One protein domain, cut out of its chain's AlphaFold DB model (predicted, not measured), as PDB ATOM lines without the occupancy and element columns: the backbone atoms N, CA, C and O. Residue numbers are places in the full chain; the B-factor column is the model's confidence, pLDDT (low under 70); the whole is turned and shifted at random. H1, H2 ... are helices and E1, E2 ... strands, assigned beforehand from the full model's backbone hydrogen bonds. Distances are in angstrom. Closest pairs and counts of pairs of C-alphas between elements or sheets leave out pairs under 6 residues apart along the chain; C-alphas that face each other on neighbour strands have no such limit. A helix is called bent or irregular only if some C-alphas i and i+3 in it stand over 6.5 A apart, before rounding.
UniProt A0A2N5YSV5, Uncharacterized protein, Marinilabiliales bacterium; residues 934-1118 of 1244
ATOM      1  N   ILE A 934       4.599 -34.852 -34.690       79.81
ATOM      2  CA  ILE A 934       5.137 -33.900 -33.711       79.81
ATOM      3  C   ILE A 934       6.187 -33.016 -34.384       79.81
ATOM      4  O   ILE A 934       7.303 -33.455 -34.649       79.81
ATOM      5  N   TRP A 935       5.848 -31.750 -34.560       84.12
ATOM      6  CA  TRP A 935       6.739 -30.695 -35.023       84.12
ATOM      7  C   TRP A 935       7.471 -30.095 -33.825       84.12
ATOM      8  O   TRP A 935       6.841 -29.648 -32.857       84.12
ATOM      9  N   LYS A 936       8.805 -30.097 -33.846       86.25
ATOM     10  CA  LYS A 936       9.623 -29.628 -32.720       86.25
ATOM     11  C   LYS A 936      10.179 -28.238 -33.022       86.25
ATOM     12  O   LYS A 936      10.752 -28.010 -34.082       86.25
ATOM     13  N   PHE A 937      10.088 -27.337 -32.041       88.44
ATOM     14  CA  PHE A 937      10.707 -26.005 -32.043       88.44
ATOM     15  C   PHE A 937      11.770 -25.939 -30.932       88.44
ATOM     16  O   PHE A 937      11.497 -25.420 -29.838       88.44
ATOM     17  N   PRO A 938      12.988 -26.477 -31.146       85.50
ATOM     18  CA  PRO A 938      13.961 -26.679 -30.072       85.50
ATOM     19  C   PRO A 938      14.353 -25.390 -29.338       85.50
ATOM     20  O   PRO A 938      14.499 -25.393 -28.114       85.50
ATOM     21  N   LYS A 939      14.485 -24.265 -30.059       85.56
ATOM     22  CA  LYS A 939      14.878 -22.960 -29.484       85.56
ATOM     23  C   LYS A 939      13.784 -22.308 -28.647       85.56
ATOM     24  O   LYS A 939      14.082 -21.673 -27.635       85.56
ATOM     25  N   ASN A 940      12.528 -22.500 -29.032       89.19
ATOM     26  CA  ASN A 940      11.374 -22.048 -28.261       89.19
ATOM     27  C   ASN A 940      11.020 -23.029 -27.140       89.19
ATOM     28  O   ASN A 940      10.279 -22.652 -26.242       89.19
ATOM     29  N   LYS A 941      11.568 -24.257 -27.156       89.31
ATOM     30  CA  LYS A 941      11.209 -25.360 -26.250       89.31
ATOM     31  C   LYS A 941       9.705 -25.641 -26.282       89.31
ATOM     32  O   LYS A 941       9.080 -25.833 -25.241       89.31
ATOM     33  N   TYR A 942       9.150 -25.683 -27.489       90.19
ATOM     34  CA  TYR A 942       7.769 -26.071 -27.757       90.19
ATOM     35  C   TYR A 942       7.725 -27.221 -28.759       90.19
ATOM     36  O   TYR A 942       8.615 -27.369 -29.595       90.19
ATOM     37  N   ILE A 943       6.672 -28.020 -28.665       89.81
ATOM     38  CA  ILE A 943       6.287 -29.006 -29.672       89.81
ATOM     39  C   ILE A 943       4.845 -28.741 -30.095       89.81
ATOM     40  O   ILE A 943       4.057 -28.222 -29.295       89.81
ATOM     41  N   SER A 944       4.492 -29.097 -31.326       86.31
ATOM     42  CA  SER A 944       3.114 -29.028 -31.796       86.31
ATOM     43  C   SER A 944       2.710 -30.243 -32.619       86.31
ATOM     44  O   SER A 944       3.535 -30.827 -33.310       86.31
ATOM     45  N   GLU A 945       1.443 -30.634 -32.521       78.62
ATOM     46  CA  GLU A 945       0.842 -31.707 -33.316       78.62
ATOM     47  C   GLU A 945      -0.038 -31.087 -34.408       78.62
ATOM     48  O   GLU A 945      -1.056 -30.465 -34.090       78.62
ATOM     49  N   MET A 946       0.374 -31.199 -35.673       75.62
ATOM     50  CA  MET A 946      -0.233 -30.469 -36.804       75.62
ATOM     51  C   MET A 946      -0.172 -31.326 -38.081       75.62
ATOM     52  O   MET A 946       0.674 -32.217 -38.149       75.62
ATOM     53  N   ASN A 947      -1.031 -31.058 -39.074       74.81
ATOM     54  CA  ASN A 947      -1.187 -31.912 -40.268       74.81
ATOM     55  C   ASN A 947      -0.444 -31.393 -41.506       74.81
ATOM     56  O   ASN A 947       0.016 -32.186 -42.324       74.81
ATOM     57  N   GLU A 948      -0.346 -30.071 -41.661       81.19
ATOM     58  CA  GLU A 948       0.228 -29.435 -42.845       81.19
ATOM     59  C   GLU A 948       1.137 -28.272 -42.442       81.19
ATOM     60  O   GLU A 948       0.822 -27.491 -41.540       81.19
ATOM     61  N   MET A 949       2.271 -28.164 -43.127       86.19
ATOM     62  CA  MET A 949       3.221 -27.070 -42.991       86.19
ATOM     63  C   MET A 949       3.680 -26.616 -44.374       86.19
ATOM     64  O   MET A 949       4.060 -27.435 -45.212       86.19
ATOM     65  N   THR A 950       3.728 -25.299 -44.574       87.56
ATOM     66  CA  THR A 950       4.360 -24.686 -45.744       87.56
ATOM     67  C   THR A 950       5.650 -23.982 -45.335       87.56
ATOM     68  O   THR A 950       5.656 -23.071 -44.506       87.56
ATOM     69  N   TRP A 951       6.760 -24.391 -45.943       88.94
ATOM     70  CA  TRP A 951       8.049 -23.722 -45.844       88.94
ATOM     71  C   TRP A 951       8.240 -22.763 -47.017       88.94
ATOM     72  O   TRP A 951       8.292 -23.189 -48.171       88.94
ATOM     73  N   TYR A 952       8.396 -21.473 -46.720       87.38
ATOM     74  CA  TYR A 952       8.741 -20.458 -47.712       87.38
ATOM     75  C   TYR A 952      10.249 -20.198 -47.678       87.38
ATOM     76  O   TYR A 952      10.754 -19.552 -46.753       87.38
ATOM     77  N   MET A 953      10.971 -20.675 -48.697       84.94
ATOM     78  CA  MET A 953      12.442 -20.666 -48.709       84.94
ATOM     79  C   MET A 953      13.016 -19.239 -48.611       84.94
ATOM     80  O   MET A 953      13.955 -18.992 -47.854       84.94
ATOM     81  N   ASP A 954      12.392 -18.276 -49.301       82.31
ATOM     82  CA  ASP A 954      12.864 -16.883 -49.376       82.31
ATOM     83  C   ASP A 954      12.479 -16.014 -48.173       82.31
ATOM     84  O   ASP A 954      13.189 -15.062 -47.841       82.31
ATOM     85  N   GLN A 955      11.354 -16.311 -47.518       81.06
ATOM     86  CA  GLN A 955      10.802 -15.461 -46.452       81.06
ATOM     87  C   GLN A 955      11.410 -15.760 -45.080       81.06
ATOM     88  O   GLN A 955      11.301 -14.953 -44.163       81.06
ATOM     89  N   GLN A 956      12.110 -16.886 -44.950       80.38
ATOM     90  CA  GLN A 956      12.623 -17.386 -43.678       80.38
ATOM     91  C   GLN A 956      11.540 -17.650 -42.625       80.38
ATOM     92  O   GLN A 956      11.746 -17.461 -41.421       80.38
ATOM     93  N   GLU A 957      10.388 -18.114 -43.103       83.81
ATOM     94  CA  GLU A 957       9.196 -18.362 -42.305       83.81
ATOM     95  C   GLU A 957       8.633 -19.756 -42.598       83.81
ATOM     96  O   GLU A 957       8.669 -20.242 -43.734       83.81
ATOM     97  N   LEU A 958       8.122 -20.397 -41.548       86.00
ATOM     98  CA  LEU A 958       7.233 -21.548 -41.657       86.00
ATOM     99  C   LEU A 958       5.820 -21.072 -41.341       86.00
ATOM    100  O   LEU A 958       5.585 -20.485 -40.281       86.00
ATOM    101  N   GLU A 959       4.895 -21.328 -42.255       84.75
ATOM    102  CA  GLU A 959       3.471 -21.154 -42.011       84.75
ATOM    103  C   GLU A 959       2.865 -22.507 -41.682       84.75
ATOM    104  O   GLU A 959       3.089 -23.503 -42.376       84.75
ATOM    105  N   ILE A 960       2.113 -22.531 -40.589       78.31
ATOM    106  CA  ILE A 960       1.499 -23.741 -40.080       78.31
ATOM    107  C   ILE A 960       0.022 -23.476 -39.865       78.31
ATOM    108  O   ILE A 960      -0.369 -22.499 -39.220       78.31
ATOM    109  N   SER A 961      -0.798 -24.356 -40.422       71.00
ATOM    110  CA  SER A 961      -2.244 -24.220 -40.463       71.00
ATOM    111  C   SER A 961      -2.916 -25.535 -40.109       71.00
ATOM    112  O   SER A 961      -2.450 -26.616 -40.464       71.00
ATOM    113  N   ALA A 962      -4.039 -25.436 -39.404       65.94
ATOM    114  CA  ALA A 962      -4.948 -26.555 -39.231       65.94
ATOM    115  C   ALA A 962      -5.549 -27.004 -40.576       65.94
ATOM    116  O   ALA A 962      -5.565 -26.245 -41.545       65.94
ATOM    117  N   ASP A 963      -6.068 -28.231 -40.602       63.03
ATOM    118  CA  ASP A 963      -6.786 -28.788 -41.750       63.03
ATOM    119  C   ASP A 963      -7.972 -27.897 -42.166       63.03
ATOM    120  O   ASP A 963      -8.594 -27.229 -41.331       63.03
ATOM    121  N   THR A 964      -8.309 -27.921 -43.453       59.38
ATOM    122  CA  THR A 964      -9.407 -27.166 -44.074       59.38
ATOM    123  C   THR A 964     -10.731 -27.408 -43.346       59.38
ATOM    124  O   THR A 964     -11.454 -26.455 -43.068       59.38
ATOM    125  N   ASP A 965     -10.991 -28.647 -42.915       58.72
ATOM    126  CA  ASP A 965     -12.189 -29.025 -42.151       58.72
ATOM    127  C   ASP A 965     -12.259 -28.352 -40.764       58.72
ATOM    128  O   ASP A 965     -13.341 -28.033 -40.263       58.72
ATOM    129  N   VAL A 966     -11.108 -28.124 -40.118       60.62
ATOM    130  CA  VAL A 966     -11.020 -27.428 -38.821       60.62
ATOM    131  C   VAL A 966     -11.183 -25.920 -39.024       60.62
ATOM    132  O   VAL A 966     -11.862 -25.264 -38.236       60.62
ATOM    133  N   LEU A 967     -10.612 -25.373 -40.101       60.97
ATOM    134  CA  LEU A 967     -10.752 -23.963 -40.473       60.97
ATOM    135  C   LEU A 967     -12.201 -23.608 -40.865       60.97
ATOM    136  O   LEU A 967     -12.720 -22.603 -40.385       60.97
ATOM    137  N   GLU A 968     -12.892 -24.454 -41.635       58.41
ATOM    138  CA  GLU A 968     -14.305 -24.254 -42.003       58.41
ATOM    139  C   GLU A 968     -15.253 -24.369 -40.797       58.41
ATOM    140  O   GLU A 968     -16.231 -23.621 -40.699       58.41
ATOM    141  N   LYS A 969     -14.973 -25.267 -39.840       59.22
ATOM    142  CA  LYS A 969     -15.722 -25.331 -38.572       59.22
ATOM    143  C   LYS A 969     -15.544 -24.055 -37.743       59.22
ATOM    144  O   LYS A 969     -16.515 -23.599 -37.150       59.22
ATOM    145  N   LEU A 970     -14.343 -23.471 -37.717       57.78
ATOM    146  CA  LEU A 970     -14.046 -22.231 -36.985       57.78
ATOM    147  C   LEU A 970     -14.748 -21.000 -37.577       57.78
ATOM    148  O   LEU A 970     -15.139 -20.113 -36.820       57.78
ATOM    149  N   GLU A 971     -14.937 -20.948 -38.897       57.31
ATOM    150  CA  GLU A 971     -15.633 -19.845 -39.580       57.31
ATOM    151  C   GLU A 971     -17.168 -19.888 -39.415       57.31
ATOM    152  O   GLU A 971     -17.826 -18.859 -39.562       57.31
ATOM    153  N   ASN A 972     -17.746 -21.045 -39.065       56.44
ATOM    154  CA  ASN A 972     -19.199 -21.258 -38.950       56.44
ATOM    155  C   ASN A 972     -19.742 -21.261 -37.501       56.44
ATOM    156  O   ASN A 972     -20.900 -21.619 -37.274       56.44
ATOM    157  N   VAL A 973     -18.928 -20.884 -36.510       57.38
ATOM    158  CA  VAL A 973     -19.332 -20.812 -35.095       57.38
ATOM    159  C   VAL A 973     -20.030 -19.475 -34.792       57.38
ATOM    160  O   VAL A 973     -19.450 -18.410 -34.982       57.38
ATOM    161  N   ASP A 974     -21.278 -19.537 -34.308       52.00
ATOM    162  CA  ASP A 974     -22.118 -18.381 -33.934       52.00
ATOM    163  C   ASP A 974     -21.487 -17.560 -32.781       52.00
ATOM    164  O   ASP A 974     -20.975 -18.123 -31.811       52.00
ATOM    165  N   GLU A 975     -21.548 -16.224 -32.842       52.78
ATOM    166  CA  GLU A 975     -20.887 -15.311 -31.882       52.78
ATOM    167  C   GLU A 975     -21.444 -15.419 -30.441       52.78
ATOM    168  O   GLU A 975     -20.845 -14.893 -29.504       52.78
ATOM    169  N   ASN A 976     -22.562 -16.131 -30.231       50.34
ATOM    170  CA  ASN A 976     -23.275 -16.230 -28.949       50.34
ATOM    171  C   ASN A 976     -23.195 -17.602 -28.242       50.34
ATOM    172  O   ASN A 976     -24.016 -17.889 -27.366       50.34
ATOM    173  N   ILE A 977     -22.229 -18.461 -28.584       58.22
ATOM    174  CA  ILE A 977     -22.035 -19.751 -27.892       58.22
ATOM    175  C   ILE A 977     -21.592 -19.538 -26.431       58.22
ATOM    176  O   ILE A 977     -20.790 -18.649 -26.127       58.22
ATOM    177  N   SER A 978     -22.106 -20.353 -25.500       54.09
ATOM    178  CA  SER A 978     -21.779 -20.227 -24.074       54.09
ATOM    179  C   SER A 978     -20.309 -20.600 -23.783       54.09
ATOM    180  O   SER A 978     -19.766 -21.494 -24.433       54.09
ATOM    181  N   PRO A 979     -19.640 -20.004 -22.773       55.81
ATOM    182  CA  PRO A 979     -18.243 -20.321 -22.436       55.81
ATOM    183  C   PRO A 979     -17.953 -21.806 -22.144       55.81
ATOM    184  O   PRO A 979     -16.800 -22.215 -22.175       55.81
ATOM    185  N   ASN A 980     -18.974 -22.616 -21.835       58.22
ATOM    186  CA  ASN A 980     -18.828 -24.063 -21.646       58.22
ATOM    187  C   ASN A 980     -18.768 -24.819 -22.981       58.22
ATOM    188  O   ASN A 980     -17.968 -25.732 -23.124       58.22
ATOM    189  N   GLU A 981     -19.575 -24.422 -23.963       59.03
ATOM    190  CA  GLU A 981     -19.587 -25.029 -25.302       59.03
ATOM    191  C   GLU A 981     -18.347 -24.622 -26.118       59.03
ATOM    192  O   GLU A 981     -17.823 -25.430 -26.885       59.03
ATOM    193  N   TRP A 982     -17.805 -23.417 -25.886       61.44
ATOM    194  CA  TRP A 982     -16.508 -22.993 -26.439       61.44
ATOM    195  C   TRP A 982     -15.356 -23.910 -26.012       61.44
ATOM    196  O   TRP A 982     -14.443 -24.152 -26.796       61.44
ATOM    197  N   GLU A 983     -15.380 -24.430 -24.784       58.72
ATOM    198  CA  GLU A 983     -14.300 -25.273 -24.262       58.72
ATOM    199  C   GLU A 983     -14.288 -26.687 -24.863       58.72
ATOM    200  O   GLU A 983     -13.204 -27.255 -25.000       58.72
ATOM    201  N   ASP A 984     -15.447 -27.226 -25.253       57.16
ATOM    202  CA  ASP A 984     -15.565 -28.554 -25.872       57.16
ATOM    203  C   ASP A 984     -15.291 -28.519 -27.388       57.16
ATOM    204  O   ASP A 984     -14.636 -29.421 -27.907       57.16
ATOM    205  N   ILE A 985     -15.706 -27.456 -28.093       57.38
ATOM    206  CA  ILE A 985     -15.458 -27.280 -29.540       57.38
ATOM    207  C   ILE A 985     -13.968 -27.004 -29.829       57.38
ATOM    208  O   ILE A 985     -13.413 -27.538 -30.786       57.38
ATOM    209  N   PHE A 986     -13.285 -26.211 -28.993       56.50
ATOM    210  CA  PHE A 986     -11.889 -25.794 -29.226       56.50
ATOM    211  C   PHE A 986     -10.822 -26.791 -28.749       56.50
ATOM    212  O   PHE A 986      -9.626 -26.541 -28.913       56.50
ATOM    213  N   LEU A 987     -11.220 -27.929 -28.173       57.22
ATOM    214  CA  LEU A 987     -10.291 -29.028 -27.895       57.22
ATOM    215  C   LEU A 987      -9.810 -29.725 -29.186       57.22
ATOM    216  O   LEU A 987      -8.759 -30.369 -29.160       57.22
ATOM    217  N   GLU A 988     -10.521 -29.560 -30.309       58.00
ATOM    218  CA  GLU A 988     -10.143 -30.061 -31.637       58.00
ATOM    219  C   GLU A 988      -9.332 -29.009 -32.421       58.00
ATOM    220  O   GLU A 988      -9.864 -28.249 -33.224       58.00
ATOM    221  N   GLY A 989      -8.016 -28.948 -32.197       64.50
ATOM    222  CA  GLY A 989      -7.113 -28.104 -32.988       64.50
ATOM    223  C   GLY A 989      -5.627 -28.361 -32.706       64.50
ATOM    224  O   GLY A 989      -5.303 -29.117 -31.780       64.50
ATOM    225  N   PRO A 990      -4.707 -27.752 -33.482       73.25
ATOM    226  CA  PRO A 990      -3.271 -27.921 -33.292       73.25
ATOM    227  C   PRO A 990      -2.834 -27.430 -31.909       73.25
ATOM    228  O   PRO A 990      -3.030 -26.267 -31.540       73.25
ATOM    229  N   ARG A 991      -2.262 -28.335 -31.114       83.81
ATOM    230  CA  ARG A 991      -1.871 -28.053 -29.729       83.81
ATOM    231  C   ARG A 991      -0.406 -27.661 -29.678       83.81
ATOM    232  O   ARG A 991       0.448 -28.447 -30.068       83.81
ATOM    233  N   PHE A 992      -0.103 -26.493 -29.131       88.75
ATOM    234  CA  PHE A 992       1.251 -26.099 -28.757       88.75
ATOM    235  C   PHE A 992       1.497 -26.502 -27.309       88.75
ATOM    236  O   PHE A 992       0.736 -26.110 -26.428       88.75
ATOM    237  N   THR A 993       2.546 -27.285 -27.057       89.56
ATOM    238  CA  THR A 993       2.912 -27.756 -25.715       89.56
ATOM    239  C   THR A 993       4.354 -27.386 -25.400       89.56
ATOM    240  O   THR A 993       5.273 -27.738 -26.138       89.56
ATOM    241  N   SER A 994       4.567 -26.699 -24.280       91.56
ATOM    242  CA  SER A 994       5.905 -26.393 -23.779       91.56
ATOM    243  C   SER A 994       6.603 -27.667 -23.304       91.56
ATOM    244  O   SER A 994       6.054 -28.443 -22.520       91.56
ATOM    245  N   VAL A 995       7.848 -27.859 -23.727       89.88
ATOM    246  CA  VAL A 995       8.756 -28.892 -23.204       89.88
ATOM    247  C   VAL A 995       9.774 -28.308 -22.221       89.88
ATOM    248  O   VAL A 995      10.694 -28.997 -21.780       89.88
ATOM    249  N   HIS A 996       9.627 -27.033 -21.842       89.81
ATOM    250  CA  HIS A 996      10.489 -26.414 -20.845       89.81
ATOM    251  C   HIS A 996      10.251 -27.053 -19.455       89.81
ATOM    252  O   HIS A 996       9.133 -26.973 -18.941       89.81
ATOM    253  N   PRO A 997      11.281 -27.597 -18.765       84.94
ATOM    254  CA  PRO A 997      11.106 -28.348 -17.509       84.94
ATOM    255  C   PRO A 997      10.417 -27.591 -16.363       84.94
ATOM    256  O   PRO A 997       9.890 -28.207 -15.448       84.94
ATOM    257  N   ARG A 998      10.453 -26.253 -16.387       85.50
ATOM    258  CA  ARG A 998       9.808 -25.377 -15.387       85.50
ATOM    259  C   ARG A 998       8.353 -25.000 -15.684       85.50
ATOM    260  O   ARG A 998       7.726 -24.402 -14.824       85.50
ATOM    261  N   GLN A 999       7.833 -25.291 -16.876       87.12
ATOM    262  CA  GLN A 999       6.501 -24.827 -17.290       87.12
ATOM    263  C   GLN A 999       5.410 -25.901 -17.184       87.12
ATOM    264  O   GLN A 999       4.270 -25.636 -17.566       87.12
ATOM    265  N   ASP A1000       5.736 -27.092 -16.663       84.69
ATOM    266  CA  ASP A1000       4.799 -28.200 -16.413       84.69
ATOM    267  C   ASP A1000       3.896 -28.536 -17.618       84.69
ATOM    268  O   ASP A1000       2.696 -28.779 -17.470       84.69
ATOM    269  N   SER A1001       4.463 -28.539 -18.832       88.00
ATOM    270  CA  SER A1001       3.728 -28.789 -20.082       88.00
ATOM    271  C   SER A1001       2.533 -27.852 -20.279       88.00
ATOM    272  O   SER A1001       1.421 -28.295 -20.581       88.00
ATOM    273  N   LEU A1002       2.755 -26.547 -20.079       90.44
ATOM    274  CA  LEU A1002       1.815 -25.500 -20.478       90.44
ATOM    275  C   LEU A1002       1.409 -25.721 -21.938       90.44
ATOM    276  O   LEU A1002       2.273 -25.885 -22.798       90.44
ATOM    277  N   SER A1003       0.103 -25.736 -22.200       89.75
ATOM    278  CA  SER A1003      -0.417 -25.989 -23.538       89.75
ATOM    279  C   SER A1003      -1.558 -25.054 -23.897       89.75
ATOM    280  O   SER A1003      -2.413 -24.793 -23.049       89.75
ATOM    281  N   PHE A1004      -1.626 -24.663 -25.162       88.69
ATOM    282  CA  PHE A1004      -2.743 -23.927 -25.745       88.69
ATOM    283  C   PHE A1004      -2.996 -24.413 -27.176       88.69
ATOM    284  O   PHE A1004      -2.146 -25.076 -27.772       88.69
ATOM    285  N   VAL A1005      -4.184 -24.134 -27.703       85.19
ATOM    286  CA  VAL A1005      -4.577 -24.517 -29.065       85.19
ATOM    287  C   VAL A1005      -4.515 -23.280 -29.951       85.19
ATOM    288  O   VAL A1005      -5.030 -22.234 -29.557       85.19
ATOM    289  N   ALA A1006      -3.880 -23.399 -31.116       85.50
ATOM    290  CA  ALA A1006      -3.797 -22.328 -32.105       85.50
ATOM    291  C   ALA A1006      -4.064 -22.889 -33.514       85.50
ATOM    292  O   ALA A1006      -3.317 -23.763 -33.958       85.50
ATOM    293  N   PRO A1007      -5.105 -22.425 -34.228       76.88
ATOM    294  CA  PRO A1007      -5.421 -22.907 -35.575       76.88
ATOM    295  C   PRO A1007      -4.401 -22.482 -36.637       76.88
ATOM    296  O   PRO A1007      -4.275 -23.157 -37.658       76.88
ATOM    297  N   ARG A1008      -3.694 -21.369 -36.418       81.25
ATOM    298  CA  ARG A1008      -2.631 -20.886 -37.300       81.25
ATOM    299  C   ARG A1008      -1.437 -20.440 -36.477       81.25
ATOM    300  O   ARG A1008      -1.592 -19.870 -35.395       81.25
ATOM    301  N   ALA A1009      -0.245 -20.687 -36.996       86.94
ATOM    302  CA  ALA A1009       0.973 -20.153 -36.426       86.94
ATOM    303  C   ALA A1009       1.998 -19.839 -37.510       86.94
ATOM    304  O   ALA A1009       2.137 -20.569 -38.491       86.94
ATOM    305  N   LYS A1010       2.755 -18.769 -37.292       88.44
ATOM    306  CA  LYS A1010       3.934 -18.434 -38.085       88.44
ATOM    307  C   LYS A1010       5.168 -18.587 -37.224       88.44
ATOM    308  O   LYS A1010       5.250 -18.006 -36.140       88.44
ATOM    309  N   TYR A1011       6.135 -19.356 -37.702       88.06
ATOM    310  CA  TYR A1011       7.429 -19.487 -37.054       88.06
ATOM    311  C   TYR A1011       8.491 -18.772 -37.872       88.06
ATOM    312  O   TYR A1011       8.852 -19.191 -38.972       88.06
ATOM    313  N   ASN A1012       9.014 -17.689 -37.305       86.25
ATOM    314  CA  ASN A1012      10.174 -17.012 -37.853       86.25
ATOM    315  C   ASN A1012      11.426 -17.678 -37.281       86.25
ATOM    316  O   ASN A1012      11.776 -17.464 -36.116       86.25
ATOM    317  N   TYR A1013      12.104 -18.489 -38.090       83.44
ATOM    318  CA  TYR A1013      13.263 -19.246 -37.624       83.44
ATOM    319  C   TYR A1013      14.535 -18.402 -37.508       83.44
ATOM    320  O   TYR A1013      15.479 -18.840 -36.864       83.44
ATOM    321  N   LYS A1014      14.573 -17.184 -38.065       81.56
ATOM    322  CA  LYS A1014      15.695 -16.245 -37.905       81.56
ATOM    323  C   LYS A1014      15.725 -15.627 -36.504       81.56
ATOM    324  O   LYS A1014      16.777 -15.589 -35.868       81.56
ATOM    325  N   ASP A1015      14.577 -15.154 -36.029       81.75
ATOM    326  CA  ASP A1015      14.440 -14.533 -34.707       81.75
ATOM    327  C   ASP A1015      14.015 -15.552 -33.629       81.75
ATOM    328  O   ASP A1015      14.177 -15.307 -32.431       81.75
ATOM    329  N   HIS A1016      13.588 -16.744 -34.060       85.19
ATOM    330  CA  HIS A1016      13.064 -17.853 -33.258       85.19
ATOM    331  C   HIS A1016      11.850 -17.428 -32.430       85.19
ATOM    332  O   HIS A1016      11.823 -17.557 -31.202       85.19
ATOM    333  N   ILE A1017      10.853 -16.876 -33.118       88.00
ATOM    334  CA  ILE A1017       9.600 -16.413 -32.524       88.00
ATOM    335  C   ILE A1017       8.455 -17.205 -33.149       88.00
ATOM    336  O   ILE A1017       8.352 -17.286 -34.375       88.00
ATOM    337  N   ILE A1018       7.605 -17.782 -32.298       89.88
ATOM    338  CA  ILE A1018       6.341 -18.402 -32.702       89.88
ATOM    339  C   ILE A1018       5.241 -17.364 -32.494       89.88
ATOM    340  O   ILE A1018       4.989 -16.940 -31.362       89.88
ATOM    341  N   TYR A1019       4.586 -16.976 -33.579       90.44
ATOM    342  CA  TYR A1019       3.378 -16.163 -33.577       90.44
ATOM    343  C   TYR A1019       2.182 -17.096 -33.729       90.44
ATOM    344  O   TYR A1019       1.911 -17.570 -34.828       90.44
ATOM    345  N   ALA A1020       1.510 -17.412 -32.627       89.00
ATOM    346  CA  ALA A1020       0.296 -18.215 -32.634       89.00
ATOM    347  C   ALA A1020      -0.932 -17.300 -32.714       89.00
ATOM    348  O   ALA A1020      -1.102 -16.413 -31.877       89.00
ATOM    349  N   GLU A1021      -1.784 -17.533 -33.706       85.62
ATOM    350  CA  GLU A1021      -2.988 -16.747 -33.978       85.62
ATOM    351  C   GLU A1021      -4.239 -17.586 -33.676       85.62
ATOM    352  O   GLU A1021      -4.279 -18.793 -33.924       85.62
ATOM    353  N   GLY A1022      -5.285 -16.949 -33.147       80.12
ATOM    354  CA  GLY A1022      -6.563 -17.597 -32.839       80.12
ATOM    355  C   GLY A1022      -6.605 -18.373 -31.515       80.12
ATOM    356  O   GLY A1022      -7.502 -19.195 -31.323       80.12
ATOM    357  N   VAL A1023      -5.680 -18.120 -30.584       87.19
ATOM    358  CA  VAL A1023      -5.679 -18.723 -29.242       87.19
ATOM    359  C   VAL A1023      -6.760 -18.076 -28.389       87.19
ATOM    360  O   VAL A1023      -6.545 -16.987 -27.881       87.19
ATOM    361  N   LYS A1024      -7.913 -18.721 -28.198       83.00
ATOM    362  CA  LYS A1024      -9.059 -18.132 -27.472       83.00
ATOM    363  C   LYS A1024      -8.892 -18.082 -25.953       83.00
ATOM    364  O   LYS A1024      -9.331 -17.136 -25.304       83.00
ATOM    365  N   PHE A1025      -8.289 -19.115 -25.371       86.12
ATOM    366  CA  PHE A1025      -8.043 -19.177 -23.936       86.12
ATOM    367  C   PHE A1025      -6.846 -20.070 -23.606       86.12
ATOM    368  O   PHE A1025      -6.443 -20.932 -24.388       86.12
ATOM    369  N   ILE A1026      -6.307 -19.891 -22.402       89.44
ATOM    370  CA  ILE A1026      -5.239 -20.703 -21.823       89.44
ATOM    371  C   ILE A1026      -5.668 -21.119 -20.414       89.44
ATOM    372  O   ILE A1026      -6.021 -20.284 -19.578       89.44
ATOM    373  N   ARG A1027      -5.645 -22.426 -20.136       88.00
ATOM    374  CA  ARG A1027      -5.938 -22.969 -18.801       88.00
ATOM    375  C   ARG A1027      -4.669 -22.966 -17.956       88.00
ATOM    376  O   ARG A1027      -3.685 -23.607 -18.332       88.00
ATOM    377  N   VAL A1028      -4.707 -22.284 -16.814       89.81
ATOM    378  CA  VAL A1028      -3.566 -22.177 -15.897       89.81
ATOM    379  C   VAL A1028      -4.034 -22.323 -14.455       89.81
ATOM    380  O   VAL A1028      -4.919 -21.604 -14.004       89.81
ATOM    381  N   ALA A1029      -3.403 -23.242 -13.721       88.62
ATOM    382  CA  ALA A1029      -3.779 -23.633 -12.366       88.62
ATOM    383  C   ALA A1029      -5.266 -24.009 -12.277       88.62
ATOM    384  O   ALA A1029      -5.669 -25.027 -12.843       88.62
ATOM    385  N   ASP A1030      -6.065 -23.204 -11.584       89.50
ATOM    386  CA  ASP A1030      -7.502 -23.363 -11.467       89.50
ATOM    387  C   ASP A1030      -8.302 -22.305 -12.237       89.50
ATOM    388  O   ASP A1030      -9.526 -22.293 -12.147       89.50
ATOM    389  N   ALA A1031      -7.659 -21.453 -13.033       90.00
ATOM    390  CA  ALA A1031      -8.312 -20.411 -13.814       90.00
ATOM    391  C   ALA A1031      -8.272 -20.695 -15.322       90.00
ATOM    392  O   ALA A1031      -7.355 -21.330 -15.853       90.00
ATOM    393  N   THR A1032      -9.272 -20.170 -16.028       89.88
ATOM    394  CA  THR A1032      -9.271 -20.087 -17.491       89.88
ATOM    395  C   THR A1032      -9.063 -18.630 -17.887       89.88
ATOM    396  O   THR A1032      -9.870 -17.769 -17.533       89.88
ATOM    397  N   ILE A1033      -7.952 -18.355 -18.572       90.81
ATOM    398  CA  ILE A1033      -7.559 -17.019 -19.026       90.81
ATOM    399  C   ILE A1033      -7.973 -16.888 -20.487       90.81
ATOM    400  O   ILE A1033      -7.397 -17.543 -21.348       90.81
ATOM    401  N   TYR A1034      -8.969 -16.060 -20.763       88.50
ATOM    402  CA  TYR A1034      -9.427 -15.735 -22.109       88.50
ATOM    403  C   TYR A1034      -8.603 -14.572 -22.658       88.50
ATOM    404  O   TYR A1034      -8.398 -13.576 -21.959       88.50
ATOM    405  N   THR A1035      -8.115 -14.716 -23.885       88.25
ATOM    406  CA  THR A1035      -7.377 -13.672 -24.611       88.25
ATOM    407  C   THR A1035      -8.357 -12.702 -25.278       88.25
ATOM    408  O   THR A1035      -9.510 -13.056 -25.530       88.25
ATOM    409  N   ASP A1036      -7.907 -11.480 -25.559       84.19
ATOM    410  CA  ASP A1036      -8.714 -10.452 -26.233       84.19
ATOM    411  C   ASP A1036      -8.606 -10.576 -27.765       84.19
ATOM    412  O   ASP A1036      -9.584 -10.846 -28.461       84.19
ATOM    413  N   ASP A1037      -7.384 -10.488 -28.294       82.62
ATOM    414  CA  ASP A1037      -7.093 -10.473 -29.734       82.62
ATOM    415  C   ASP A1037      -6.765 -11.856 -30.328       82.62
ATOM    416  O   ASP A1037      -6.565 -11.993 -31.535       82.62
ATOM    417  N   GLY A1038      -6.714 -12.895 -29.491       83.44
ATOM    418  CA  GLY A1038      -6.369 -14.252 -29.905       83.44
ATOM    419  C   GLY A1038      -4.892 -14.465 -30.256       83.44
ATOM    420  O   GLY A1038      -4.564 -15.539 -30.763       83.44
ATOM    421  N   ASN A1039      -4.004 -13.499 -30.004       86.69
ATOM    422  CA  ASN A1039      -2.595 -13.604 -30.373       86.69
ATOM    423  C   ASN A1039      -1.734 -14.016 -29.182       86.69
ATOM    424  O   ASN A1039      -1.762 -13.410 -28.111       86.69
ATOM    425  N   VAL A1040      -0.899 -15.032 -29.381       90.12
ATOM    426  CA  VAL A1040       0.072 -15.491 -28.386       90.12
ATOM    427  C   VAL A1040       1.441 -15.559 -29.035       90.12
ATOM    428  O   VAL A1040       1.668 -16.295 -29.991       90.12
ATOM    429  N   THR A1041       2.381 -14.783 -28.502       91.19
ATOM    430  CA  THR A1041       3.768 -14.779 -28.976       91.19
ATOM    431  C   THR A1041       4.656 -15.544 -28.002       91.19
ATOM    432  O   THR A1041       4.710 -15.204 -26.816       91.19
ATOM    433  N   ILE A1042       5.377 -16.544 -28.512       91.38
ATOM    434  CA  ILE A1042       6.393 -17.290 -27.765       91.38
ATOM    435  C   ILE A1042       7.775 -16.942 -28.313       91.38
ATOM    436  O   ILE A1042       8.072 -17.163 -29.487       91.38
ATOM    437  N   GLU A1043       8.647 -16.447 -27.444       90.31
ATOM    438  CA  GLU A1043      10.053 -16.192 -27.748       90.31
ATOM    439  C   GLU A1043      10.927 -17.414 -27.408       90.31
ATOM    440  O   GLU A1043      10.442 -18.499 -27.066       90.31
ATOM    441  N   LYS A1044      12.249 -17.257 -27.511       87.25
ATOM    442  CA  LYS A1044      13.216 -18.280 -27.093       87.25
ATOM    443  C   LYS A1044      12.998 -18.688 -25.635       87.25
ATOM    444  O   LYS A1044      12.506 -17.914 -24.818       87.25
ATOM    445  N   ASP A1045      13.404 -19.912 -25.309       86.69
ATOM    446  CA  ASP A1045      13.341 -20.450 -23.945       86.69
ATOM    447  C   ASP A1045      11.928 -20.492 -23.328       86.69
ATOM    448  O   ASP A1045      11.776 -20.474 -22.107       86.69
ATOM    449  N   ALA A1046      10.905 -20.633 -24.174       87.88
ATOM    450  CA  ALA A1046       9.495 -20.751 -23.806       87.88
ATOM    451  C   ALA A1046       8.901 -19.511 -23.110       87.88
ATOM    452  O   ALA A1046       7.922 -19.616 -22.365       87.88
ATOM    453  N   VAL A1047       9.470 -18.325 -23.345       89.88
ATOM    454  CA  VAL A1047       8.958 -17.066 -22.787       89.88
ATOM    455  C   VAL A1047       7.702 -16.631 -23.546       89.88
ATOM    456  O   VAL A1047       7.770 -16.284 -24.722       89.88
ATOM    457  N   MET A1048       6.554 -16.643 -22.865       90.81
ATOM    458  CA  MET A1048       5.288 -16.113 -23.378       90.81
ATOM    459  C   MET A1048       5.180 -14.626 -23.033       90.81
ATOM    460  O   MET A1048       5.393 -14.241 -21.880       90.81
ATOM    461  N   ARG A1049       4.854 -13.782 -24.018       92.06
ATOM    462  CA  ARG A1049       4.590 -12.359 -23.755       92.06
ATOM    463  C   ARG A1049       3.323 -12.192 -22.896       92.06
ATOM    464  O   ARG A1049       2.405 -12.998 -23.043       92.06
ATOM    465  N   PRO A1050       3.257 -11.184 -22.003       91.00
ATOM    466  CA  PRO A1050       2.056 -10.921 -21.215       91.00
ATOM    467  C   PRO A1050       0.827 -10.722 -22.101       91.00
ATOM    468  O   PRO A1050       0.911 -10.061 -23.134       91.00
ATOM    469  N   LEU A1051      -0.303 -11.276 -21.672       91.44
ATOM    470  CA  LEU A1051      -1.592 -11.085 -22.323       91.44
ATOM    471  C   LEU A1051      -2.206  -9.785 -21.805       91.44
ATOM    472  O   LEU A1051      -2.339  -9.606 -20.590       91.44
ATOM    473  N   GLU A1052      -2.564  -8.888 -22.714       89.19
ATOM    474  CA  GLU A1052      -3.230  -7.623 -22.400       89.19
ATOM    475  C   GLU A1052      -4.752  -7.783 -22.511       89.19
ATOM    476  O   GLU A1052      -5.236  -8.607 -23.285       89.19
ATOM    477  N   ASN A1053      -5.505  -7.020 -21.709       89.56
ATOM    478  CA  ASN A1053      -6.978  -7.020 -21.679       89.56
ATOM    479  C   ASN A1053      -7.632  -8.405 -21.507       89.56
ATOM    480  O   ASN A1053      -8.787  -8.610 -21.877       89.56
ATOM    481  N   ALA A1054      -6.920  -9.360 -20.914       90.25
ATOM    482  CA  ALA A1054      -7.409 -10.714 -20.743       90.25
ATOM    483  C   ALA A1054      -8.528 -10.783 -19.691       90.25
ATOM    484  O   ALA A1054      -8.641  -9.953 -18.782       90.25
ATOM    485  N   LYS A1055      -9.351 -11.827 -19.787       91.12
ATOM    486  CA  LYS A1055     -10.424 -12.118 -18.830       91.12
ATOM    487  C   LYS A1055     -10.122 -13.416 -18.093       91.12
ATOM    488  O   LYS A1055      -9.984 -14.470 -18.704       91.12
ATOM    489  N   ILE A1056     -10.035 -13.355 -16.770       90.62
ATOM    490  CA  ILE A1056      -9.733 -14.495 -15.900       90.62
ATOM    491  C   ILE A1056     -11.033 -14.992 -15.276       90.62
ATOM    492  O   ILE A1056     -11.702 -14.251 -14.556       90.62
ATOM    493  N   ILE A1057     -11.372 -16.257 -15.506       90.06
ATOM    494  CA  ILE A1057     -12.499 -16.925 -14.846       90.06
ATOM    495  C   ILE A1057     -11.947 -17.944 -13.847       90.06
ATOM    496  O   ILE A1057     -11.258 -18.886 -14.244       90.06
ATOM    497  N   ALA A1058     -12.255 -17.762 -12.560       87.38
ATOM    498  CA  ALA A1058     -11.749 -18.588 -11.466       87.38
ATOM    499  C   ALA A1058     -12.870 -19.001 -10.486       87.38
ATOM    500  O   ALA A1058     -13.748 -18.207 -10.158       87.38
ATOM    501  N   ASN A1059     -12.894 -20.221  -9.949       80.69
ATOM    502  CA  ASN A1059     -12.166 -21.426 -10.363       80.69
ATOM    503  C   ASN A1059     -12.871 -22.068 -11.582       80.69
ATOM    504  O   ASN A1059     -14.085 -21.980 -11.699       80.69
ATOM    505  N   SER A1060     -12.161 -22.748 -12.476       73.50
ATOM    506  CA  SER A1060     -12.667 -23.330 -13.732       73.50
ATOM    507  C   SER A1060     -13.845 -24.300 -13.537       73.50
ATOM    508  O   SER A1060     -14.619 -24.519 -14.464       73.50
ATOM    509  N   THR A1061     -14.018 -24.840 -12.321       75.56
ATOM    510  CA  THR A1061     -15.167 -25.689 -11.955       75.56
ATOM    511  C   THR A1061     -16.393 -24.880 -11.518       75.56
ATOM    512  O   THR A1061     -17.482 -25.074 -12.046       75.56
ATOM    513  N   THR A1062     -16.245 -23.992 -10.528       81.50
ATOM    514  CA  THR A1062     -17.368 -23.262  -9.903       81.50
ATOM    515  C   THR A1062     -17.677 -21.924 -10.571       81.50
ATOM    516  O   THR A1062     -18.803 -21.445 -10.489       81.50
ATOM    517  N   ARG A1063     -16.676 -21.330 -11.226       84.81
ATOM    518  CA  ARG A1063     -16.711 -20.082 -12.004       84.81
ATOM    519  C   ARG A1063     -17.349 -18.906 -11.259       84.81
ATOM    520  O   ARG A1063     -18.012 -18.072 -11.867       84.81
ATOM    521  N   TYR A1064     -17.145 -18.838  -9.942       85.25
ATOM    522  CA  TYR A1064     -17.728 -17.792  -9.097       85.25
ATOM    523  C   TYR A1064     -17.210 -16.396  -9.429       85.25
ATOM    524  O   TYR A1064     -17.943 -15.423  -9.268       85.25
ATOM    525  N   HIS A1065     -15.968 -16.294  -9.901       89.25
ATOM    526  CA  HIS A1065     -15.302 -15.016 -10.073       89.25
ATOM    527  C   HIS A1065     -14.849 -14.800 -11.504       89.25
ATOM    528  O   HIS A1065     -14.226 -15.661 -12.124       89.25
ATOM    529  N   THR A1066     -15.135 -13.601 -11.994       91.00
ATOM    530  CA  THR A1066     -14.657 -13.103 -13.276       91.00
ATOM    531  C   THR A1066     -13.880 -11.821 -13.027       91.00
ATOM    532  O   THR A1066     -14.447 -10.851 -12.531       91.00
ATOM    533  N   ILE A1067     -12.594 -11.827 -13.361       91.56
ATOM    534  CA  ILE A1067     -11.720 -10.653 -13.327       91.56
ATOM    535  C   ILE A1067     -11.481 -10.242 -14.781       91.56
ATOM    536  O   ILE A1067     -11.117 -11.083 -15.602       91.56
ATOM    537  N   TYR A1068     -11.720  -8.981 -15.120       91.62
ATOM    538  CA  TYR A1068     -11.598  -8.452 -16.483       91.62
ATOM    539  C   TYR A1068     -10.584  -7.301 -16.535       91.62
ATOM    540  O   TYR A1068     -10.035  -6.917 -15.503       91.62
ATOM    541  N   ASN A1069     -10.278  -6.799 -17.740       89.19
ATOM    542  CA  ASN A1069      -9.186  -5.841 -17.981       89.19
ATOM    543  C   ASN A1069      -7.847  -6.310 -17.386       89.19
ATOM    544  O   ASN A1069      -7.072  -5.511 -16.857       89.19
ATOM    545  N   ALA A1070      -7.594  -7.621 -17.410       90.69
ATOM    546  CA  ALA A1070      -6.458  -8.180 -16.709       90.69
ATOM    547  C   ALA A1070      -5.209  -8.179 -17.591       90.69
ATOM    548  O   ALA A1070      -5.234  -8.663 -18.722       90.69
ATOM    549  N   MET A1071      -4.086  -7.705 -17.053       92.88
ATOM    550  CA  MET A1071      -2.781  -8.008 -17.640       92.88
ATOM    551  C   MET A1071      -2.265  -9.292 -17.003       92.88
ATOM    552  O   MET A1071      -2.045  -9.333 -15.790       92.88
ATOM    553  N   VAL A1072      -2.068 -10.338 -17.804       92.88
ATOM    554  CA  VAL A1072      -1.766 -11.682 -17.300       92.88
ATOM    555  C   VAL A1072      -0.402 -12.143 -17.786       92.88
ATOM    556  O   VAL A1072      -0.152 -12.254 -18.982       92.88
ATOM    557  N   SER A1073       0.491 -12.445 -16.847       93.19
ATOM    558  CA  SER A1073       1.777 -13.086 -17.122       93.19
ATOM    559  C   SER A1073       1.705 -14.558 -16.734       93.19
ATOM    560  O   SER A1073       1.552 -14.891 -15.558       93.19
ATOM    561  N   ILE A1074       1.807 -15.443 -17.727       92.25
ATOM    562  CA  ILE A1074       1.762 -16.896 -17.540       92.25
ATOM    563  C   ILE A1074       3.193 -17.430 -17.523       92.25
ATOM    564  O   ILE A1074       3.934 -17.265 -18.490       92.25
ATOM    565  N   TYR A1075       3.577 -18.093 -16.434       89.31
ATOM    566  CA  TYR A1075       4.928 -18.638 -16.273       89.31
ATOM    567  C   TYR A1075       4.986 -20.151 -16.482       89.31
ATOM    568  O   TYR A1075       6.041 -20.676 -16.827       89.31
ATOM    569  N   GLY A1076       3.864 -20.854 -16.325       89.56
ATOM    570  CA  GLY A1076       3.745 -22.293 -16.550       89.56
ATOM    571  C   GLY A1076       2.319 -22.779 -16.314       89.56
ATOM    572  O   GLY A1076       1.454 -22.001 -15.927       89.56
ATOM    573  N   LYS A1077       2.056 -24.079 -16.495       88.62
ATOM    574  CA  LYS A1077       0.708 -24.674 -16.376       88.62
ATOM    575  C   LYS A1077       0.021 -24.429 -15.025       88.62
ATOM    576  O   LYS A1077      -1.200 -24.519 -14.936       88.62
ATOM    577  N   ARG A1078       0.787 -24.157 -13.967       88.38
ATOM    578  CA  ARG A1078       0.298 -23.984 -12.589       88.38
ATOM    579  C   ARG A1078       0.600 -22.609 -11.995       88.38
ATOM    580  O   ARG A1078       0.329 -22.402 -10.818       88.38
ATOM    581  N   GLU A1079       1.164 -21.690 -12.771       91.44
ATOM    582  CA  GLU A1079       1.651 -20.415 -12.247       91.44
ATOM    583  C   GLU A1079       1.342 -19.273 -13.213       91.44
ATOM    584  O   GLU A1079       1.811 -19.246 -14.354       91.44
ATOM    585  N   TYR A1080       0.575 -18.303 -12.719       94.25
ATOM    586  CA  TYR A1080       0.387 -17.016 -13.366       94.25
ATOM    587  C   TYR A1080       0.283 -15.907 -12.318       94.25
ATOM    588  O   TYR A1080      -0.064 -16.143 -11.153       94.25
ATOM    589  N   THR A1081       0.570 -14.685 -12.750       93.94
ATOM    590  CA  THR A1081       0.267 -13.466 -12.004       93.94
ATOM    591  C   THR A1081      -0.522 -12.518 -12.886       93.94
ATOM    592  O   THR A1081      -0.348 -12.479 -14.105       93.94
ATOM    593  N   ALA A1082      -1.417 -11.763 -12.266       93.88
ATOM    594  CA  ALA A1082      -2.173 -10.738 -12.949       93.88
ATOM    595  C   ALA A1082      -2.559  -9.600 -12.007       93.88
ATOM    596  O   ALA A1082      -2.450  -9.699 -10.783       93.88
ATOM    597  N   TYR A1083      -3.034  -8.522 -12.601       93.19
ATOM    598  CA  TYR A1083      -3.816  -7.477 -11.955       93.19
ATOM    599  C   TYR A1083      -5.025  -7.213 -12.849       93.19
ATOM    600  O   TYR A1083      -4.931  -7.439 -14.054       93.19
ATOM    601  N   GLY A1084      -6.147  -6.793 -12.276       92.44
ATOM    602  CA  GLY A1084      -7.374  -6.583 -13.040       92.44
ATOM    603  C   GLY A1084      -8.543  -6.131 -12.176       92.44
ATOM    604  O   GLY A1084      -8.413  -5.964 -10.961       92.44
ATOM    605  N   ASP A1085      -9.684  -5.963 -12.826       92.06
ATOM    606  CA  ASP A1085     -10.895  -5.391 -12.254       92.06
ATOM    607  C   ASP A1085     -11.926  -6.480 -11.941       92.06
ATOM    608  O   ASP A1085     -12.049  -7.469 -12.667       92.06
ATOM    609  N   TYR A1086     -12.676  -6.307 -10.855       91.81
ATOM    610  CA  TYR A1086     -13.727  -7.228 -10.431       91.81
ATOM    611  C   TYR A1086     -14.982  -6.472 -10.018       91.81
ATOM    612  O   TYR A1086     -14.926  -5.620  -9.136       91.81
ATOM    613  N   ASP A1087     -16.131  -6.832 -10.579       88.88
ATOM    614  CA  ASP A1087     -17.394  -6.197 -10.212       88.88
ATOM    615  C   ASP A1087     -18.040  -6.878  -9.004       88.88
ATOM    616  O   ASP A1087     -18.466  -8.034  -9.047       88.88
ATOM    617  N   TYR A1088     -18.156  -6.130  -7.910       85.44
ATOM    618  CA  TYR A1088     -18.938  -6.525  -6.751       85.44
ATOM    619  C   TYR A1088     -20.413  -6.160  -6.944       85.44
ATOM    620  O   TYR A1088     -20.774  -4.989  -7.093       85.44
ATOM    621  N   MET A1089     -21.274  -7.177  -6.895       81.12
ATOM    622  CA  MET A1089     -22.725  -7.043  -7.028       81.12
ATOM    623  C   MET A1089     -23.402  -7.175  -5.661       81.12
ATOM    624  O   MET A1089     -23.597  -8.281  -5.160       81.12
ATOM    625  N   GLY A1090     -23.777  -6.045  -5.063       68.69
ATOM    626  CA  GLY A1090     -24.633  -6.019  -3.872       68.69
ATOM    627  C   GLY A1090     -26.132  -6.089  -4.210       68.69
ATOM    628  O   GLY A1090     -26.534  -6.068  -5.374       68.69
ATOM    629  N   ASN A1091     -26.984  -6.064  -3.179       66.94
ATOM    630  CA  ASN A1091     -28.459  -6.080  -3.290       66.94
ATOM    631  C   ASN A1091     -29.086  -4.909  -4.098       66.94
ATOM    632  O   ASN A1091     -30.296  -4.893  -4.316       66.94
ATOM    633  N   THR A1092     -28.306  -3.906  -4.516       60.72
ATOM    634  CA  THR A1092     -28.752  -2.744  -5.314       60.72
ATOM    635  C   THR A1092     -28.740  -2.970  -6.820       60.72
ATOM    636  O   THR A1092     -29.237  -2.106  -7.539       60.72
ATOM    637  N   LEU A1093     -28.164  -4.078  -7.304       61.84
ATOM    638  CA  LEU A1093     -27.954  -4.362  -8.734       61.84
ATOM    639  C   LEU A1093     -27.097  -3.315  -9.485       61.84
ATOM    640  O   LEU A1093     -27.042  -3.348 -10.712       61.84
ATOM    641  N   ILE A1094     -26.408  -2.409  -8.777       75.31
ATOM    642  CA  ILE A1094     -25.410  -1.496  -9.357       75.31
ATOM    643  C   ILE A1094     -24.022  -2.096  -9.085       75.31
ATOM    644  O   ILE A1094     -23.674  -2.232  -7.906       75.31
ATOM    645  N   PRO A1095     -23.242  -2.465 -10.120       79.19
ATOM    646  CA  PRO A1095     -21.900  -3.010  -9.939       79.19
ATOM    647  C   PRO A1095     -20.962  -1.954  -9.348       79.19
ATOM    648  O   PRO A1095     -20.943  -0.806  -9.795       79.19
ATOM    649  N   GLN A1096     -20.186  -2.347  -8.339       86.69
ATOM    650  CA  GLN A1096     -19.082  -1.554  -7.799       86.69
ATOM    651  C   GLN A1096     -17.767  -2.262  -8.110       86.69
ATOM    652  O   GLN A1096     -17.543  -3.380  -7.647       86.69
ATOM    653  N   THR A1097     -16.902  -1.619  -8.886       88.25
ATOM    654  CA  THR A1097     -15.641  -2.219  -9.327       88.25
ATOM    655  C   THR A1097     -14.590  -2.186  -8.217       88.25
ATOM    656  O   THR A1097     -14.341  -1.155  -7.594       88.25
ATOM    657  N   ILE A1098     -13.953  -3.329  -7.987       89.69
ATOM    658  CA  ILE A1098     -12.823  -3.524  -7.087       89.69
ATOM    659  C   ILE A1098     -11.582  -3.744  -7.945       89.69
ATOM    660  O   ILE A1098     -11.529  -4.671  -8.754       89.69
ATOM    661  N   HIS A1099     -10.562  -2.917  -7.733       91.62
ATOM    662  CA  HIS A1099      -9.279  -3.058  -8.411       91.62
ATOM    663  C   HIS A1099      -8.379  -4.030  -7.642       91.62
ATOM    664  O   HIS A1099      -7.886  -3.725  -6.550       91.62
ATOM    665  N   PHE A1100      -8.136  -5.210  -8.211       93.75
ATOM    666  CA  PHE A1100      -7.205  -6.175  -7.644       93.75
ATOM    667  C   PHE A1100      -5.782  -5.891  -8.123       93.75
ATOM    668  O   PHE A1100      -5.421  -6.130  -9.275       93.75
ATOM    669  N   THR A1101      -4.938  -5.429  -7.199       91.25
ATOM    670  CA  THR A1101      -3.518  -5.135  -7.457       91.25
ATOM    671  C   THR A1101      -2.657  -6.393  -7.522       91.25
ATOM    672  O   THR A1101      -1.523  -6.354  -8.000       91.25
ATOM    673  N   LYS A1102      -3.185  -7.522  -7.038       92.81
ATOM    674  CA  LYS A1102      -2.540  -8.827  -7.134       92.81
ATOM    675  C   LYS A1102      -3.575  -9.926  -7.298       92.81
ATOM    676  O   LYS A1102      -4.355 -10.170  -6.383       92.81
ATOM    677  N   VAL A1103      -3.486 -10.639  -8.410       92.94
ATOM    678  CA  VAL A1103      -4.132 -11.921  -8.690       92.94
ATOM    679  C   VAL A1103      -3.012 -12.934  -8.894       92.94
ATOM    680  O   VAL A1103      -2.098 -12.702  -9.686       92.94
ATOM    681  N   ALA A1104      -3.015 -14.024  -8.140       93.12
ATOM    682  CA  ALA A1104      -1.976 -15.042  -8.238       93.12
ATOM    683  C   ALA A1104      -2.504 -16.408  -7.806       93.12
ATOM    684  O   ALA A1104      -3.559 -16.514  -7.184       93.12
ATOM    685  N   VAL A1105      -1.725 -17.441  -8.100       91.56
ATOM    686  CA  VAL A1105      -1.992 -18.813  -7.666       91.56
ATOM    687  C   VAL A1105      -1.272 -19.076  -6.341       91.56
ATOM    688  O   VAL A1105      -0.110 -18.698  -6.167       91.56
ATOM    689  N   ASP A1106      -1.956 -19.682  -5.376       88.69
ATOM    690  CA  ASP A1106      -1.349 -20.123  -4.119       88.69
ATOM    691  C   ASP A1106      -0.683 -21.512  -4.229       88.69
ATOM    692  O   ASP A1106      -0.739 -22.188  -5.255       88.69
ATOM    693  N   ALA A1107      -0.043 -21.975  -3.151       83.69
ATOM    694  CA  ALA A1107       0.649 -23.268  -3.136       83.69
ATOM    695  C   ALA A1107      -0.281 -24.489  -3.297       83.69
ATOM    696  O   ALA A1107       0.200 -25.585  -3.582       83.69
ATOM    697  N   SER A1108      -1.593 -24.320  -3.100       84.19
ATOM    698  CA  SER A1108      -2.600 -25.361  -3.328       84.19
ATOM    699  C   SER A1108      -3.112 -25.387  -4.773       84.19
ATOM    700  O   SER A1108      -3.888 -26.274  -5.129       84.19
ATOM    701  N   GLY A1109      -2.649 -24.454  -5.612       83.00
ATOM    702  CA  GLY A1109      -3.085 -24.307  -6.995       83.00
ATOM    703  C   GLY A1109      -4.365 -23.488  -7.147       83.00
ATOM    704  O   GLY A1109      -4.991 -23.586  -8.198       83.00
ATOM    705  N   GLN A1110      -4.770 -22.725  -6.125       89.06
ATOM    706  CA  GLN A1110      -5.988 -21.917  -6.158       89.06
ATOM    707  C   GLN A1110      -5.694 -20.448  -6.430       89.06
ATOM    708  O   GLN A1110      -4.759 -19.865  -5.873       89.06
ATOM    709  N   THR A1111      -6.529 -19.835  -7.261       92.00
ATOM    710  CA  THR A1111      -6.465 -18.408  -7.551       92.00
ATOM    711  C   THR A1111      -6.942 -17.615  -6.340       92.00
ATOM    712  O   THR A1111      -8.025 -17.847  -5.799       92.00
ATOM    713  N   TYR A1112      -6.148 -16.629  -5.936       93.56
ATOM    714  CA  TYR A1112      -6.552 -15.615  -4.974       93.56
ATOM    715  C   TYR A1112      -6.299 -14.223  -5.542       93.56
ATOM    716  O   TYR A1112      -5.339 -14.004  -6.288       93.56
ATOM    717  N   ALA A1113      -7.138 -13.268  -5.149       93.06
ATOM    718  CA  ALA A1113      -6.934 -11.863  -5.460       93.06
ATOM    719  C   ALA A1113      -6.990 -10.991  -4.203       93.06
ATOM    720  O   ALA A1113      -7.665 -11.323  -3.226       93.06
ATOM    721  N   LYS A1114      -6.234  -9.892  -4.218       93.50
ATOM    722  CA  LYS A1114      -6.167  -8.914  -3.128       93.50
ATOM    723  C   LYS A1114      -6.355  -7.509  -3.664       93.50
ATOM    724  O   LYS A1114      -5.707  -7.125  -4.641       93.50
ATOM    725  N   GLY A1115      -7.239  -6.766  -3.014       92.31
ATOM    726  CA  GLY A1115      -7.550  -5.375  -3.315       92.31
ATOM    727  C   GLY A1115      -7.813  -4.607  -2.027       92.31
ATOM    728  O   GLY A1115      -8.081  -5.205  -0.983       92.31
ATOM    729  N   ASP A1116      -7.733  -3.287  -2.105       89.50
ATOM    730  CA  ASP A1116      -8.002  -2.387  -0.989       89.50
ATOM    731  C   ASP A1116      -9.059  -1.369  -1.419       89.50
ATOM    732  O   ASP A1116      -8.985  -0.825  -2.518       89.50
ATOM    733  N   ILE A1117     -10.030  -1.123  -0.541       88.44
ATOM    734  CA  ILE A1117     -11.086  -0.123  -0.705       88.44
ATOM    735  C   ILE A1117     -10.828   0.996   0.302       88.44
ATOM    736  O   ILE A1117     -10.776   0.758   1.514       88.44
ATOM    737  N   LEU A1118     -10.667   2.220  -0.185       86.19
ATOM    738  CA  LEU A1118     -10.366   3.401   0.614       86.19
ATOM    739  C   LEU A1118     -11.656   4.156   0.978       86.19
ATOM    740  O   LEU A1118     -12.659   4.084   0.279       86.19
TER     741      LEU A1118
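This is residues 934 to 1118 of the 1244 residues of an uncharacterized protein of Marinilabiliales bacterium (UniProt A0A2N5YSV5). This is a long body of strands in two parts: at one end the small sheet E1 E2 E5 E6 lies over one face of the sheet E3 E4 E7 E8 E11, and at the other end the sheet E9 E10 E12 E13 E14 E15 E16 folds back on itself. Residues 962 to 989, with the two short helices H1 and H2, loop out at one side, and neither helix is on a sheet. The printed part has 185 residues, mostly strand, running E1 to E4, H1, H2, then E5 to E16; each sheet is antiparallel, in the order just named. The whole is compact, with a radius of gyration of the C-alphas of 17.8 A, yet elongated, spanning 61 by 36 by 27 A.

Begin at E1, residues 934 to 937, a hairpin with E2, residues 942 to 946; N 935 and O 944 are 2.8 A apart, within hydrogen-bond range. Beside E2 find E5, residues 991 to 994 (N 943 to O 993, 2.9 A), then E6, residues 1003 to 1005 (N 992 to O 1004, 2.8 A). The second sheet runs E3, residues 948 to 952, E4, 957 to 961, E7, 1008 to 1012, E8, 1017 to 1021, and E11, 1039 to 1042; N 950 and O 959, N 958 and O 1011, N 1010 and O 1019, and N 1018 and O 1042 are each 2.9 A apart. The closest C-alphas of E2 and E4 are those of Met 946 and Ser 961, 7.5 A apart. H1, residues 964 to 971, and H2, residues 979 to 985, are apart; every O i to N i+4 pair is within range in H1, but 1 of 3 in H2, beside 2 of 4 O i to N i+3 pairs. The third sheet, twisted, holds E9, 1025 to 1028, E10, 1031 to 1034, E12, 1051 to 1058, E13, 1065 to 1076, E14, 1079 to 1089, E15, 1095 to 1105, and E16, 1111 to 1117. Look there for N 1026 and O 1033, N 1034 and O 1055, N 1056 and O 1067, and N 1082 and O 1103, each 2.8 A apart; N 1073 and O 1081, 2.9 A; and N 1104 and O 1112, 3.0 A. It is a folded sheet, bent into two leaves: E9 E10 E12 face E14 E15 E16, with E13 as hinge. E12 to E16 form a meander, each strand the antiparallel neighbour of the one before. The C-alphas of Phe 1004 and Ile 1026, the closest of E6 and E9, are 5.7 A apart.

Find C-alpha 934, where E1 begins, at (5.137, -33.900, -33.711). E13 starts at C-alpha 1065, (-15.302, -15.016, -10.073), spans 21.4 A and bends by 105 degrees at residue 1069. E14 spans 28.3 A and E15 25.5 A; E16 ends at C-alpha 1117, (-11.086, -0.123, -0.705).

The C-alphas farthest apart, of Met 953 and Asn 1091, are 62.8 A apart. The printed part has no cut and no long link. Its mean pLDDT is 82.4; residues 962 to 989 and 1090 to 1093 are under 70.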